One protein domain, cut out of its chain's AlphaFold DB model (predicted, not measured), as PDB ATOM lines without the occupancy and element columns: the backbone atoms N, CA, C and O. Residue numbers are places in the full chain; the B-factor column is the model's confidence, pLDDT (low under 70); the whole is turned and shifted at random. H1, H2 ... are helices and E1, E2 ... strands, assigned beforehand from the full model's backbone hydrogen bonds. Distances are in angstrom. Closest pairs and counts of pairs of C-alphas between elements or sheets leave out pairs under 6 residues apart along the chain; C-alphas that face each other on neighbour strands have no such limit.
ATOM      1  N   ALA A   2     193.822 189.933 186.174       74.88
ATOM      2  CA  ALA A   2     192.736 189.101 185.647       74.88
ATOM      3  C   ALA A   2     192.727 187.721 186.329       74.88
ATOM      4  O   ALA A   2     193.755 187.051 186.380       74.88
ATOM      5  N   GLN A   3     191.570 187.299 186.838       88.38
ATOM      6  CA  GLN A   3     191.377 186.033 187.553       88.38
ATOM      7  C   GLN A   3     191.265 184.853 186.574       88.38
ATOM      8  O   GLN A   3     190.177 184.333 186.344       88.38
ATOM      9  N   ARG A   4     192.379 184.469 185.936       89.69
ATOM     10  CA  ARG A   4     192.404 183.441 184.881       89.69
ATOM     11  C   ARG A   4     193.338 182.290 185.219       89.69
ATOM     12  O   ARG A   4     194.393 182.487 185.817       89.69
ATOM     13  N   ASN A   5     192.969 181.092 184.771       90.12
ATOM     14  CA  ASN A   5     193.831 179.916 184.862       90.12
ATOM     15  C   ASN A   5     195.050 180.076 183.943       90.12
ATOM     16  O   ASN A   5     194.933 180.601 182.833       90.12
ATOM     17  N   VAL A   6     196.209 179.581 184.376       92.38
ATOM     18  CA  VAL A   6     197.450 179.625 183.593       92.38
ATOM     19  C   VAL A   6     197.929 178.204 183.320       92.38
ATOM     20  O   VAL A   6     198.206 177.439 184.238       92.38
ATOM     21  N   LYS A   7     198.039 177.839 182.045       94.56
ATOM     22  CA  LYS A   7     198.579 176.560 181.587       94.56
ATOM     23  C   LYS A   7     200.034 176.739 181.174       94.56
ATOM     24  O   LYS A   7     200.322 177.417 180.187       94.56
ATOM     25  N   VAL A   8     200.946 176.121 181.917       94.62
ATOM     26  CA  VAL A   8     202.383 176.149 181.631       94.62
ATOM     27  C   VAL A   8     202.772 174.867 180.905       94.62
ATOM     28  O   VAL A   8     202.591 173.765 181.421       94.62
ATOM     29  N   VAL A   9     203.304 175.006 179.696       94.69
ATOM     30  CA  VAL A   9     203.714 173.899 178.832       94.69
ATOM     31  C   VAL A   9     205.231 173.767 178.860       94.69
ATOM     32  O   VAL A   9     205.961 174.722 178.588       94.69
ATOM     33  N   GLN A  10     205.697 172.558 179.154       94.12
ATOM     34  CA  GLN A  10     207.088 172.133 179.084       94.12
ATOM     35  C   GLN A  10     207.228 170.953 178.111       94.12
ATOM     36  O   GLN A  10     206.248 170.266 177.804       94.12
ATOM     37  N   PRO A  11     208.442 170.659 177.617       92.44
ATOM     38  CA  PRO A  11     208.686 169.436 176.862       92.44
ATOM     39  C   PRO A  11     208.282 168.190 177.672       92.44
ATOM     40  O   PRO A  11     208.936 167.827 178.646       92.44
ATOM     41  N   GLY A  12     207.191 167.535 177.264       90.44
ATOM     42  CA  GLY A  12     206.686 166.302 177.879       90.44
ATOM     43  C   GLY A  12     205.795 166.480 179.112       90.44
ATOM     44  O   GLY A  12     205.312 165.475 179.628       90.44
ATOM     45  N   LEU A  13     205.556 167.712 179.582       92.06
ATOM     46  CA  LEU A  13     204.709 167.989 180.747       92.06
ATOM     47  C   LEU A  13     203.858 169.245 180.539       92.06
ATOM     48  O   LEU A  13     204.296 170.221 179.933       92.06
ATOM     49  N   VAL A  14     202.638 169.233 181.073       93.94
ATOM     50  CA  VAL A  14     201.735 170.390 181.080       93.94
ATOM     51  C   VAL A  14     201.186 170.555 182.490       93.94
ATOM     52  O   VAL A  14     200.618 169.616 183.043       93.94
ATOM     53  N   TYR A  15     201.355 171.745 183.060       92.88
ATOM     54  CA  TYR A  15     200.832 172.114 184.371       92.88
ATOM     55  C   TYR A  15     199.679 173.096 184.209       92.88
ATOM     56  O   TYR A  15     199.749 174.009 183.385       92.88
ATOM     57  N   VAL A  16     198.631 172.930 185.013       92.75
ATOM     58  CA  VAL A  16     197.525 173.885 185.106       92.75
ATOM     59  C   VAL A  16     197.596 174.540 186.477       92.75
ATOM     60  O   VAL A  16     197.473 173.871 187.498       92.75
ATOM     61  N   ILE A  17     197.841 175.844 186.489       91.88
ATOM     62  CA  ILE A  17     197.790 176.688 187.676       91.88
ATOM     63  C   ILE A  17     196.386 177.280 187.702       91.88
ATOM     64  O   ILE A  17     196.066 178.214 186.961       91.88
ATOM     65  N   GLU A  18     195.523 176.676 188.508       91.81
ATOM     66  CA  GLU A  18     194.168 177.169 188.706       91.81
ATOM     67  C   GLU A  18     194.209 178.408 189.591       91.81
ATOM     68  O   GLU A  18     194.733 178.369 190.703       91.81
ATOM     69  N   TRP A  19     193.636 179.513 189.116       88.38
ATOM     70  CA  TRP A  19     193.577 180.745 189.904       88.38
ATOM     71  C   TRP A  19     192.829 180.519 191.228       88.38
ATOM     72  O   TRP A  19     193.272 180.957 192.289       88.38
ATOM     73  N   GLN A  20     191.722 179.773 191.174       85.00
ATOM     74  CA  GLN A  20     190.885 179.497 192.344       85.00
ATOM     75  C   GLN A  20     191.607 178.679 193.423       85.00
ATOM     76  O   GLN A  20     191.271 178.817 194.595       85.00
ATOM     77  N   ALA A  21     192.632 177.895 193.068       82.00
ATOM     78  CA  ALA A  21     193.397 177.121 194.044       82.00
ATOM     79  C   ALA A  21     194.172 178.011 195.035       82.00
ATOM     80  O   ALA A  21     194.459 177.580 196.151       82.00
ATOM     81  N   PHE A  22     194.475 179.259 194.656       75.50
ATOM     82  CA  PHE A  22     195.155 180.237 195.514       75.50
ATOM     83  C   PHE A  22     194.191 181.154 196.271       75.50
ATOM     84  O   PHE A  22     194.627 181.891 197.155       75.50
ATOM     85  N   ALA A  23     192.887 181.092 195.982       80.88
ATOM     86  CA  ALA A  23     191.864 181.758 196.777       80.88
ATOM     87  C   ALA A  23     191.653 180.964 198.077       80.88
ATOM     88  O   ALA A  23     190.675 180.241 198.263       80.88
ATOM     89  N   VAL A  24     192.629 181.048 198.978       60.28
ATOM     90  CA  VAL A  24     192.584 180.426 200.298       60.28
ATOM     91  C   VAL A  24     191.362 180.921 201.082       60.28
ATOM     92  O   VAL A  24     191.336 182.018 201.624       60.28
ATOM     93  N   SER A  25     190.374 180.033 201.213       59.16
ATOM     94  CA  SER A  25     189.564 179.869 202.424       59.16
ATOM     95  C   SER A  25     188.597 181.000 202.831       59.16
ATOM     96  O   SER A  25     188.377 181.217 204.025       59.16
ATOM     97  N   PRO A  48     185.826 184.710 181.256       72.69
ATOM     98  CA  PRO A  48     186.777 184.889 182.351       72.69
ATOM     99  C   PRO A  48     187.459 183.562 182.709       72.69
ATOM    100  O   PRO A  48     188.486 183.539 183.380       72.69
ATOM    101  N   HIS A  49     186.927 182.455 182.192       76.69
ATOM    102  CA  HIS A  49     187.451 181.106 182.332       76.69
ATOM    103  C   HIS A  49     188.474 180.720 181.251       76.69
ATOM    104  O   HIS A  49     189.044 179.626 181.307       76.69
ATOM    105  N   SER A  50     188.753 181.599 180.281       85.31
ATOM    106  CA  SER A  50     189.767 181.339 179.259       85.31
ATOM    107  C   SER A  50     191.160 181.201 179.890       85.31
ATOM    108  O   SER A  50     191.667 182.090 180.578       85.31
ATOM    109  N   SER A  51     191.784 180.040 179.677       89.50
ATOM    110  CA  SER A  51     193.120 179.754 180.205       89.50
ATOM    111  C   SER A  51     194.198 180.449 179.370       89.50
ATOM    112  O   SER A  51     194.159 180.415 178.140       89.50
ATOM    113  N   ILE A  52     195.192 181.040 180.031       90.88
ATOM    114  CA  ILE A  52     196.371 181.631 179.390       90.88
ATOM    115  C   ILE A  52     197.431 180.547 179.234       90.88
ATOM    116  O   ILE A  52     197.766 179.873 180.202       90.88
ATOM    117  N   TYR A  53     197.992 180.395 178.037       93.62
ATOM    118  CA  TYR A  53     199.015 179.388 177.763       93.62
ATOM    119  C   TYR A  53     200.400 180.031 177.712       93.62
ATOM    120  O   TYR A  53     200.624 181.009 176.990       93.62
ATOM    121  N   VAL A  54     201.340 179.459 178.457       94.44
ATOM    122  CA  VAL A  54     202.727 179.922 178.563       94.44
ATOM    123  C   VAL A  54     203.655 178.737 178.325       94.44
ATOM    124  O   VAL A  54     203.480 177.685 178.929       94.44
ATOM    125  N   ALA A  55     204.641 178.884 177.449       96.06
ATOM    126  CA  ALA A  55     205.710 177.913 177.280       96.06
ATOM    127  C   ALA A  55     206.889 178.300 178.171       96.06
ATOM    128  O   ALA A  55     207.331 179.453 178.181       96.06
ATOM    129  N   TYR A  56     207.392 177.319 178.909       96.50
ATOM    130  CA  TYR A  56     208.578 177.458 179.738       96.50
ATOM    131  C   TYR A  56     209.791 176.893 179.002       96.50
ATOM    132  O   TYR A  56     209.786 175.719 178.615       96.50
ATOM    133  N   HIS A  57     210.824 177.716 178.818       92.94
ATOM    134  CA  HIS A  57     212.061 177.306 178.152       92.94
ATOM    135  C   HIS A  57     213.205 177.137 179.152       92.94
ATOM    136  O   HIS A  57     213.815 176.070 179.211       92.94
ATOM    137  N   ASP A  58     213.462 178.161 179.958       94.00
ATOM    138  CA  ASP A  58     214.461 178.171 181.020       94.00
ATOM    139  C   ASP A  58     214.038 179.137 182.140       94.00
ATOM    140  O   ASP A  58     212.913 179.638 182.168       94.00
ATOM    141  N   TRP A  59     214.926 179.362 183.107       90.00
ATOM    142  CA  TRP A  59     214.638 180.181 184.282       90.00
ATOM    143  C   TRP A  59     214.512 181.685 183.979       90.00
ATOM    144  O   TRP A  59     213.955 182.400 184.807       90.00
ATOM    145  N   GLU A  60     214.970 182.157 182.814       92.44
ATOM    146  CA  GLU A  60     214.871 183.566 182.395       92.44
ATOM    147  C   GLU A  60     213.801 183.793 181.319       92.44
ATOM    148  O   GLU A  60     213.435 184.940 181.050       92.44
ATOM    149  N   HIS A  61     213.294 182.730 180.683       94.38
ATOM    150  CA  HIS A  61     212.511 182.855 179.462       94.38
ATOM    151  C   HIS A  61     211.182 182.094 179.486       94.38
ATOM    152  O   HIS A  61     211.102 180.862 179.406       94.38
ATOM    153  N   PHE A  62     210.114 182.891 179.468       94.44
ATOM    154  CA  PHE A  62     208.735 182.461 179.273       94.44
ATOM    155  C   PHE A  62     208.214 183.055 177.971       94.44
ATOM    156  O   PHE A  62     208.405 184.243 177.699       94.44
ATOM    157  N   SER A  63     207.515 182.254 177.174       93.25
ATOM    158  CA  SER A  63     206.887 182.732 175.945       93.25
ATOM    159  C   SER A  63     205.377 182.496 175.978       93.25
ATOM    160  O   SER A  63     204.887 181.467 176.437       93.25
ATOM    161  N   SER A  64     204.599 183.481 175.526       92.50
ATOM    162  CA  SER A  64     203.150 183.320 175.374       92.50
ATOM    163  C   SER A  64     202.869 182.358 174.221       92.50
ATOM    164  O   SER A  64     203.329 182.581 173.100       92.50
ATOM    165  N   ILE A  65     202.079 181.315 174.473       89.62
ATOM    166  CA  ILE A  65     201.619 180.406 173.423       89.62
ATOM    167  C   ILE A  65     200.381 181.021 172.778       89.62
ATOM    168  O   ILE A  65     199.409 181.369 173.449       89.62
ATOM    169  N   ARG A  66     200.418 181.154 171.453       88.50
ATOM    170  CA  ARG A  66     199.317 181.689 170.650       88.50
ATOM    171  C   ARG A  66     199.014 180.741 169.502       88.50
ATOM    172  O   ARG A  66     199.908 180.073 168.985       88.50
ATOM    173  N   ASN A  67     197.758 180.718 169.073       81.75
ATOM    174  CA  ASN A  67     197.388 180.012 167.855       81.75
ATOM    175  C   ASN A  67     198.110 180.633 166.649       81.75
ATOM    176  O   ASN A  67     198.141 181.851 166.497       81.75
ATOM    177  N   LEU A  68     198.662 179.790 165.769       78.00
ATOM    178  CA  LEU A  68     199.319 180.236 164.529       78.00
ATOM    179  C   LEU A  68     198.352 180.930 163.561       78.00
ATOM    180  O   LEU A  68     198.777 181.666 162.677       78.00
ATOM    181  N   LYS A  69     197.052 180.658 163.699       79.69
ATOM    182  CA  LYS A  69     195.986 181.281 162.915       79.69
ATOM    183  C   LYS A  69     195.216 182.252 163.804       79.69
ATOM    184  O   LYS A  69     194.765 181.857 164.875       79.69
ATOM    185  N   GLY A  70     195.021 183.473 163.318       79.00
ATOM    186  CA  GLY A  70     194.244 184.517 163.988       79.00
ATOM    187  C   GLY A  70     195.028 185.824 164.139       79.00
ATOM    188  O   GLY A  70     196.204 185.883 163.777       79.00
ATOM    189  N   PRO A  71     194.387 186.889 164.640       81.19
ATOM    190  CA  PRO A  71     195.075 188.137 164.936       81.19
ATOM    191  C   PRO A  71     196.156 187.906 166.002       81.19
ATOM    192  O   PRO A  71     195.894 187.371 167.077       81.19
ATOM    193  N   HIS A  72     197.390 188.328 165.710       78.81
ATOM    194  CA  HIS A  72     198.503 188.283 166.669       78.81
ATOM    195  C   HIS A  72     198.448 189.417 167.702       78.81
ATOM    196  O   HIS A  72     199.292 189.472 168.596       78.81
ATOM    197  N   VAL A  73     197.459 190.304 167.594       78.94
ATOM    198  CA  VAL A  73     197.180 191.392 168.531       78.94
ATOM    199  C   VAL A  73     195.943 191.009 169.339       78.94
ATOM    200  O   VAL A  73     194.970 190.519 168.772       78.94
ATOM    201  N   GLY A  74     195.990 191.225 170.653       77.25
ATOM    202  CA  GLY A  74     194.923 190.844 171.579       77.25
ATOM    203  C   GLY A  74     195.241 189.597 172.408       77.25
ATOM    204  O   GLY A  74     196.361 189.071 172.386       77.25
ATOM    205  N   LEU A  75     194.250 189.170 173.190       70.56
ATOM    206  CA  LEU A  75     194.359 188.029 174.094       70.56
ATOM    207  C   LEU A  75     194.487 186.714 173.300       70.56
ATOM    208  O   LEU A  75     193.712 186.491 172.366       70.56
ATOM    209  N   PRO A  76     195.437 185.823 173.643       75.31
ATOM    210  CA  PRO A  76     195.596 184.538 172.968       75.31
ATOM    211  C   PRO A  76     194.361 183.646 173.147       75.31
ATOM    212  O   PRO A  76     194.204 182.983 174.169       75.31
ATOM    213  N   ARG A  77     193.493 183.578 172.135       76.56
ATOM    214  CA  ARG A  77     192.358 182.642 172.117       76.56
ATOM    215  C   ARG A  77     192.811 181.272 171.638       76.56
ATOM    216  O   ARG A  77     192.613 180.890 170.482       76.56
ATOM    217  N   VAL A  78     193.486 180.546 172.520       80.88
ATOM    218  CA  VAL A  78     193.942 179.182 172.243       80.88
ATOM    219  C   VAL A  78     192.756 178.228 172.391       80.88
ATOM    220  O   VAL A  78     192.427 177.786 173.487       80.88
ATOM    221  N   LYS A  79     192.090 177.917 171.272       81.38
ATOM    222  CA  LYS A  79     191.126 176.809 171.198       81.38
ATOM    223  C   LYS A  79     191.894 175.484 171.198       81.38
ATOM    224  O   LYS A  79     192.541 175.159 170.200       81.38
ATOM    225  N   GLU A  80     191.835 174.742 172.303       80.56
ATOM    226  CA  GLU A  80     192.374 173.382 172.372       80.56
ATOM    227  C   GLU A  80     191.630 172.525 171.352       80.56
ATOM    228  O   GLU A  80     190.431 172.275 171.471       80.56
ATOM    229  N   ARG A  81     192.329 172.109 170.296       77.81
ATOM    230  CA  ARG A  81     191.774 171.097 169.408       77.81
ATOM    231  C   ARG A  81     191.933 169.762 170.118       77.81
ATOM    232  O   ARG A  81     193.064 169.450 170.497       77.81
ATOM    233  N   PRO A  82     190.855 168.978 170.299       76.38
ATOM    234  CA  PRO A  82     191.020 167.603 170.728       76.38
ATOM    235  C   PRO A  82     191.990 166.954 169.745       76.38
ATOM    236  O   PRO A  82     191.806 167.067 168.531       76.38
ATOM    237  N   VAL A  83     193.072 166.376 170.263       68.69
ATOM    238  CA  VAL A  83     194.073 165.711 169.432       68.69
ATOM    239  C   VAL A  83     193.360 164.546 168.759       68.69
ATOM    240  O   VAL A  83     193.095 163.522 169.390       68.69
TER     241      VAL A  83
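AT A GLANCE: This is residues 2 to 25 and 48 to 83 of the 430 residues of an uncharacterized protein of Agaricus bisporus var. burnettii (strain JB137-S8 / ATCC MYA-4627 / FGSC 10392) (UniProt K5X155). Amid little regular structure, hairpins E1-E2 and E3-E4 join side by side into one twisted sheet, with short H1 beyond E2 and residues 65 to 83 a long loop and tail. The 60 printed residues run E1 E2 H1 E3 E4, mostly strand, with 22 in named elements. The mixed sheet's order is E2 E1 E3 E4. The whole is only just loose, close to compact, radius of gyration of the C-alphas 12.7 A, spanning 40 by 27 by 26 A.

IN THESE COORDINATES: Find C-alpha 6 at (197.450, 179.625, 183.593), where E1, residues 6 to 10, begins. Next come E2, residues 13 to 17, 13.1 A long, and H1, residues 19 to 22. After the cut find E3, residues 52 to 56, then E4, residues 62 to 64, ending at (203.150, 183.320, 175.374).

HOW THE PARTS SIT: Inner strands E1 and E3 are parallel; N 7 and O 52, 2.8 A, are within hydrogen-bond range. Both hairpins are antiparallel: see N 8 and O 15, 2.8 A, and N 55 and O 63, 2.8 A. H1, too short for O i to N i+4 pairs, is not on the sheet.

THE WHOLE: Residues 26 to 47 are not printed; C-alphas 25 and 48 are 20.9 A apart. Residues 24, 25 and 83 have pLDDT under 70.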